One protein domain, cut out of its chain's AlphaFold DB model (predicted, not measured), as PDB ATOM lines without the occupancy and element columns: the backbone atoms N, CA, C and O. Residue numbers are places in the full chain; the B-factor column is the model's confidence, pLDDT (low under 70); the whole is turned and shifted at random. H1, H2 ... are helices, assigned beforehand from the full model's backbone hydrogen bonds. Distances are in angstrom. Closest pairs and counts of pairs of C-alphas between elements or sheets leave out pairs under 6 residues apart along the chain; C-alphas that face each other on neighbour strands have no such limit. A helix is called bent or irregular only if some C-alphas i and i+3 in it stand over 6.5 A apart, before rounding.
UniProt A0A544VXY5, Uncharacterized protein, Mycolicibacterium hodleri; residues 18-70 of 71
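This is residues 18 to 70 of the 71 residues of an uncharacterized protein of Mycolicibacterium hodleri (UniProt A0A544VXY5). A long bent helix, H2, makes the length of the model, and the shorter H1 folds back beside its first arm, H2a, as a lopsided helical hairpin; the second arm, H2b, sticks out as a long tail. The printed part has 53 residues, with two named helices, H1 then H2, and no named strand: all helix. It is extended, with a radius of gyration of the C-alphas of 15.4 A, and spans 50 by 19 by 15 A.

H2, residues 38 to 68, was assigned as one helix by its hydrogen bonds but is bent: C-alphas 46 and 49 are 6.5 A apart. Arm H2a, residues 38 to 46, is 13.1 A long; arm H2b, residues 49 to 68, is 29.0 A long and ends with C-alpha 68 at (103.443, -6.884, 21.612). H1, residues 18 to 35, is 25.8 A long and begins with C-alpha 18 at (80.374, 12.821, 21.491).

H2a and H2b stand at a shallow tilt of 33 degrees, only just short of steep. H1 touches H2a with residues 28 to 32 alone; the closest C-alphas, of Thr 32 and Val 40, are 5.6 A apart. This hairpin runs opposite ways at a shallow tilt of 31 degrees. H1 and H2b are apart. Each O i to N i+4 pair is within hydrogen-bond range in H1 and H2a, and 14 of 16 in H2b.

The C-alphas farthest apart, of Gly 36 and Arg 70, are 50.6 A apart. Residues 49 to 70, of which 49 to 68 belong to H2, stand free. The printed part has no cut, and the link from H1 to H2 is tight. Mean pLDDT of the printed part is 75.2; residues 18, 59 and 61 to 70 are under 70.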
ATOM      1  N   LEU A  18      81.578  12.001  21.611       66.56
ATOM      2  CA  LEU A  18      80.374  12.821  21.491       66.56
ATOM      3  C   LEU A  18      79.220  12.122  20.732       66.56
ATOM      4  O   LEU A  18      78.172  11.922  21.340       66.56
ATOM      5  N   PRO A  19      79.370  11.668  19.468       73.12
ATOM      6  CA  PRO A  19      78.317  10.948  18.751       73.12
ATOM      7  C   PRO A  19      77.949   9.612  19.401       73.12
ATOM      8  O   PRO A  19      76.780   9.237  19.374       73.12
ATOM      9  N   PHE A  20      78.901   8.910  20.027       73.44
ATOM     10  CA  PHE A  20      78.602   7.667  20.743       73.44
ATOM     11  C   PHE A  20      77.716   7.923  21.969       73.44
ATOM     12  O   PHE A  20      76.711   7.247  22.171       73.44
ATOM     13  N   THR A  21      78.050   8.955  22.745       75.56
ATOM     14  CA  THR A  21      77.264   9.380  23.908       75.56
ATOM     15  C   THR A  21      75.870   9.845  23.490       75.56
ATOM     16  O   THR A  21      74.881   9.468  24.114       75.56
ATOM     17  N   VAL A  22      75.766  10.611  22.399       79.38
ATOM     18  CA  VAL A  22      74.477  11.061  21.855       79.38
ATOM     19  C   VAL A  22      73.622   9.870  21.419       79.38
ATOM     20  O   VAL A  22      72.469   9.777  21.831       79.38
ATOM     21  N   ALA A  23      74.174   8.928  20.649       80.19
ATOM     22  CA  ALA A  23      73.445   7.735  20.218       80.19
ATOM     23  C   ALA A  23      72.973   6.884  21.410       80.19
ATOM     24  O   ALA A  23      71.830   6.424  21.425       80.19
ATOM     25  N   TYR A  24      73.815   6.731  22.435       81.81
ATOM     26  CA  TYR A  24      73.459   6.037  23.671       81.81
ATOM     27  C   TYR A  24      72.260   6.688  24.373       81.81
ATOM     28  O   TYR A  24      71.293   5.999  24.699       81.81
ATOM     29  N   TRP A  25      72.276   8.013  24.549       84.25
ATOM     30  CA  TRP A  25      71.171   8.734  25.187       84.25
ATOM     31  C   TRP A  25      69.885   8.707  24.363       84.25
ATOM     32  O   TRP A  25      68.805   8.587  24.936       84.25
ATOM     33  N   VAL A  26      69.984   8.758  23.032       86.19
ATOM     34  CA  VAL A  26      68.823   8.620  22.139       86.19
ATOM     35  C   VAL A  26      68.171   7.248  22.313       86.19
ATOM     36  O   VAL A  26      66.958   7.170  22.501       86.19
ATOM     37  N   ILE A  27      68.958   6.168  22.324       85.31
ATOM     38  CA  ILE A  27      68.440   4.811  22.554       85.31
ATOM     39  C   ILE A  27      67.832   4.704  23.956       85.31
ATOM     40  O   ILE A  27      66.722   4.195  24.107       85.31
ATOM     41  N   ALA A  28      68.518   5.229  24.974       83.25
ATOM     42  CA  ALA A  28      68.031   5.221  26.348       83.25
ATOM     43  C   ALA A  28      66.682   5.937  26.497       83.25
ATOM     44  O   ALA A  28      65.784   5.439  27.181       83.25
ATOM     45  N   LEU A  29      66.516   7.071  25.815       84.94
ATOM     46  CA  LEU A  29      65.271   7.828  25.789       84.94
ATOM     47  C   LEU A  29      64.150   7.044  25.093       84.94
ATOM     48  O   LEU A  29      63.066   6.917  25.658       84.94
ATOM     49  N   ILE A  30      64.415   6.471  23.912       86.62
ATOM     50  CA  ILE A  30      63.434   5.663  23.166       86.62
ATOM     51  C   ILE A  30      62.959   4.476  24.009       86.62
ATOM     52  O   ILE A  30      61.756   4.244  24.118       86.62
ATOM     53  N   VAL A  31      63.884   3.754  24.647       84.56
ATOM     54  CA  VAL A  31      63.570   2.609  25.515       84.56
ATOM     55  C   VAL A  31      62.734   3.048  26.720       84.56
ATOM     56  O   VAL A  31      61.745   2.401  27.051       84.56
ATOM     57  N   THR A  32      63.078   4.173  27.345       85.69
ATOM     58  CA  THR A  32      62.331   4.715  28.492       85.69
ATOM     59  C   THR A  32      60.899   5.095  28.106       85.69
ATOM     60  O   THR A  32      59.965   4.773  28.843       85.69
ATOM     61  N   ILE A  33      60.715   5.733  26.944       84.44
ATOM     62  CA  ILE A  33      59.393   6.095  26.410       84.44
ATOM     63  C   ILE A  33      58.590   4.832  26.073       84.44
ATOM     64  O   ILE A  33      57.431   4.732  26.465       84.44
ATOM     65  N   ALA A  34      59.204   3.853  25.402       85.12
ATOM     66  CA  ALA A  34      58.547   2.606  25.014       85.12
ATOM     67  C   ALA A  34      58.098   1.766  26.222       85.12
ATOM     68  O   ALA A  34      57.027   1.167  26.184       85.12
ATOM     69  N   LEU A  35      58.888   1.742  27.301       85.38
ATOM     70  CA  LEU A  35      58.506   1.078  28.554       85.38
ATOM     71  C   LEU A  35      57.570   1.922  29.433       85.38
ATOM     72  O   LEU A  35      57.080   1.415  30.441       85.38
ATOM     73  N   GLY A  36      57.351   3.201  29.105       85.50
ATOM     74  CA  GLY A  36      56.563   4.125  29.925       85.50
ATOM     75  C   GLY A  36      57.115   4.303  31.343       85.50
ATOM     76  O   GLY A  36      56.365   4.629  32.261       85.50
ATOM     77  N   ASN A  37      58.409   4.045  31.549       84.00
ATOM     78  CA  ASN A  37      58.994   3.935  32.878       84.00
ATOM     79  C   ASN A  37      60.276   4.762  33.000       84.00
ATOM     80  O   ASN A  37      61.347   4.345  32.563       84.00
ATOM     81  N   ALA A  38      60.172   5.902  33.685       78.75
ATOM     82  CA  ALA A  38      61.285   6.817  33.937       78.75
ATOM     83  C   ALA A  38      62.432   6.193  34.756       78.75
ATOM     84  O   ALA A  38      63.576   6.633  34.639       78.75
ATOM     85  N   TRP A  39      62.169   5.138  35.537       81.19
ATOM     86  CA  TRP A  39      63.207   4.425  36.288       81.19
ATOM     87  C   TRP A  39      64.223   3.732  35.377       81.19
ATOM     88  O   TRP A  39      65.376   3.549  35.765       81.19
ATOM     89  N   VAL A  40      63.830   3.401  34.144       80.38
ATOM     90  CA  VAL A  40      64.731   2.825  33.137       80.38
ATOM     91  C   VAL A  40      65.824   3.821  32.758       80.38
ATOM     92  O   VAL A  40      66.987   3.437  32.643       80.38
ATOM     93  N   LEU A  41      65.487   5.110  32.660       80.12
ATOM     94  CA  LEU A  41      66.459   6.170  32.395       80.12
ATOM     95  C   LEU A  41      67.476   6.282  33.538       80.12
ATOM     96  O   LEU A  41      68.661   6.472  33.287       80.12
ATOM     97  N   PHE A  42      67.025   6.106  34.784       78.62
ATOM     98  CA  PHE A  42      67.890   6.111  35.966       78.62
ATOM     99  C   PHE A  42      68.836   4.900  35.987       78.62
ATOM    100  O   PHE A  42      70.031   5.044  36.244       78.62
ATOM    101  N   GLY A  43      68.325   3.714  35.641       81.31
ATOM    102  CA  GLY A  43      69.137   2.504  35.496       81.31
ATOM    103  C   GLY A  43      70.182   2.624  34.385       81.31
ATOM    104  O   GLY A  43      71.338   2.255  34.582       81.31
ATOM    105  N   LEU A  44      69.811   3.204  33.242       79.81
ATOM    106  CA  LEU A  44      70.736   3.473  32.140       79.81
ATOM    107  C   LEU A  44      71.768   4.541  32.516       79.81
ATOM    108  O   LEU A  44      72.955   4.373  32.247       79.81
ATOM    109  N   TRP A  45      71.359   5.587  33.235       81.38
ATOM    110  CA  TRP A  45      72.282   6.595  33.756       81.38
ATOM    111  C   TRP A  45      73.348   5.976  34.670       81.38
ATOM    112  O   TRP A  45      74.530   6.284  34.525       81.38
ATOM    113  N   LEU A  46      72.958   5.037  35.539       80.06
ATOM    114  CA  LEU A  46      73.883   4.304  36.407       80.06
ATOM    115  C   LEU A  46      74.743   3.278  35.645       80.06
ATOM    116  O   LEU A  46      75.898   3.047  36.001       80.06
ATOM    117  N   ALA A  47      74.205   2.671  34.585       78.81
ATOM    118  CA  ALA A  47      74.927   1.709  33.755       78.81
ATOM    119  C   ALA A  47      75.999   2.375  32.876       78.81
ATOM    120  O   ALA A  47      77.026   1.759  32.591       78.81
ATOM    121  N   ASN A  48      75.800   3.630  32.469       77.56
ATOM    122  CA  ASN A  48      76.720   4.375  31.609       77.56
ATOM    123  C   ASN A  48      78.184   4.408  32.120       77.56
ATOM    124  O   ASN A  48      79.076   3.982  31.379       77.56
ATOM    125  N   PRO A  49      78.487   4.813  33.375       74.75
ATOM    126  CA  PRO A  49      79.860   4.789  33.886       74.75
ATOM    127  C   PRO A  49      80.443   3.370  33.967       74.75
ATOM    128  O   PRO A  49      81.645   3.196  33.775       74.75
ATOM    129  N   VAL A  50      79.612   2.347  34.197       78.62
ATOM    130  CA  VAL A  50      80.048   0.942  34.253       78.62
ATOM    131  C   VAL A  50      80.443   0.435  32.868       78.62
ATOM    132  O   VAL A  50      81.512  -0.155  32.708       78.62
ATOM    133  N   VAL A  51      79.620   0.701  31.850       76.06
ATOM    134  CA  VAL A  51      79.913   0.350  30.452       76.06
ATOM    135  C   VAL A  51      81.162   1.085  29.972       76.06
ATOM    136  O   VAL A  51      82.017   0.487  29.319       76.06
ATOM    137  N   LEU A  52      81.316   2.355  30.349       76.06
ATOM    138  CA  LEU A  52      82.510   3.126  30.036       76.06
ATOM    139  C   LEU A  52      83.768   2.557  30.704       76.06
ATOM    140  O   LEU A  52      84.801   2.422  30.046       76.06
ATOM    141  N   ALA A  53      83.689   2.201  31.986       79.06
ATOM    142  CA  ALA A  53      84.794   1.580  32.708       79.06
ATOM    143  C   ALA A  53      85.173   0.225  32.093       79.06
ATOM    144  O   ALA A  53      86.356  -0.046  31.884       79.06
ATOM    145  N   ALA A  54      84.184  -0.597  31.730       79.19
ATOM    146  CA  ALA A  54      84.396  -1.868  31.043       79.19
ATOM    147  C   ALA A  54      85.047  -1.669  29.665       79.19
ATOM    148  O   ALA A  54      85.996  -2.377  29.327       79.19
ATOM    149  N   PHE A  55      84.597  -0.675  28.895       78.06
ATOM    150  CA  PHE A  55      85.197  -0.318  27.612       78.06
ATOM    151  C   PHE A  55      86.657   0.134  27.770       78.06
ATOM    152  O   PHE A  55      87.528  -0.318  27.026       78.06
ATOM    153  N   TRP A  56      86.951   0.975  28.766       76.00
ATOM    154  CA  TRP A  56      88.316   1.406  29.081       76.00
ATOM    155  C   TRP A  56      89.211   0.249  29.519       76.00
ATOM    156  O   TRP A  56      90.346   0.155  29.055       76.00
ATOM    157  N   LEU A  57      88.702  -0.660  30.350       79.44
ATOM    158  CA  LEU A  57      89.391  -1.891  30.742       79.44
ATOM    159  C   LEU A  57      89.694  -2.776  29.533       79.44
ATOM    160  O   LEU A  57      90.816  -3.268  29.399       79.44
ATOM    161  N   LEU A  58      88.726  -2.949  28.630       77.56
ATOM    162  CA  LEU A  58      88.910  -3.706  27.394       77.56
ATOM    163  C   LEU A  58      89.983  -3.047  26.517       77.56
ATOM    164  O   LEU A  58      90.914  -3.713  26.071       77.56
ATOM    165  N   ARG A  59      89.912  -1.724  26.337       68.81
ATOM    166  CA  ARG A  59      90.892  -0.939  25.576       68.81
ATOM    167  C   ARG A  59      92.294  -1.040  26.184       68.81
ATOM    168  O   ARG A  59      93.241  -1.335  25.460       68.81
ATOM    169  N   MET A  60      92.433  -0.875  27.500       72.06
ATOM    170  CA  MET A  60      93.711  -1.027  28.203       72.06
ATOM    171  C   MET A  60      94.251  -2.456  28.176       72.06
ATOM    172  O   MET A  60      95.462  -2.621  28.235       72.06
ATOM    173  N   ARG A  61      93.408  -3.492  28.078       67.12
ATOM    174  CA  ARG A  61      93.875  -4.880  27.903       67.12
ATOM    175  C   ARG A  61      94.283  -5.198  26.467       67.12
ATOM    176  O   ARG A  61      95.244  -5.934  26.262       67.12
ATOM    177  N   VAL A  62      93.565  -4.660  25.484       60.69
ATOM    178  CA  VAL A  62      93.747  -4.981  24.059       60.69
ATOM    179  C   VAL A  62      94.904  -4.191  23.430       60.69
ATOM    180  O   VAL A  62      95.678  -4.756  22.658       60.69
ATOM    181  N   ILE A  63      95.090  -2.918  23.791       57.41
ATOM    182  CA  ILE A  63      96.191  -2.079  23.276       57.41
ATOM    183  C   ILE A  63      97.597  -2.656  23.563       57.41
ATOM    184  O   ILE A  63      98.389  -2.746  22.622       57.41
ATOM    185  N   PRO A  64      97.953  -3.094  24.789       56.91
ATOM    186  CA  PRO A  64      99.272  -3.675  25.044       56.91
ATOM    187  C   PRO A  64      99.470  -5.026  24.343       56.91
ATOM    188  O   PRO A  64     100.605  -5.385  24.031       56.91
ATOM    189  N   TRP A  65      98.392  -5.761  24.045       53.75
ATOM    190  CA  TRP A  65      98.454  -6.999  23.262       53.75
ATOM    191  C   TRP A  65      98.780  -6.738  21.787       53.75
ATOM    192  O   TRP A  65      99.657  -7.396  21.224       53.75
ATOM    193  N   LEU A  66      98.162  -5.724  21.177       53.34
ATOM    194  CA  LEU A  66      98.478  -5.309  19.805       53.34
ATOM    195  C   LEU A  66      99.919  -4.792  19.674       53.34
ATOM    196  O   LEU A  66     100.604  -5.143  18.713       53.34
ATOM    197  N   ALA A  67     100.408  -4.033  20.661       52.69
ATOM    198  CA  ALA A  67     101.780  -3.518  20.677       52.69
ATOM    199  C   ALA A  67     102.846  -4.625  20.793       52.69
ATOM    200  O   ALA A  67     103.948  -4.473  20.266       52.69
ATOM    201  N   ARG A  68     102.526  -5.745  21.455       52.59
ATOM    202  CA  ARG A  68     103.443  -6.884  21.612       52.59
ATOM    203  C   ARG A  68     103.438  -7.841  20.415       52.59
ATOM    204  O   ARG A  68     104.453  -8.476  20.183       52.59
ATOM    205  N   SER A  69     102.359  -7.902  19.632       50.78
ATOM    206  CA  SER A  69     102.287  -8.743  18.417       50.78
ATOM    207  C   SER A  69     103.014  -8.172  17.190       50.78
ATOM    208  O   SER A  69     103.119  -8.847  16.171       50.78
ATOM    209  N   ARG A  70     103.472  -6.913  17.263       51.78
ATOM    210  CA  ARG A  70     104.112  -6.189  16.151       51.78
ATOM    211  C   ARG A  70     105.638  -6.067  16.279       51.78
ATOM    212  O   ARG A  70     106.241  -5.376  15.462       51.78
TER     213      ARG A  70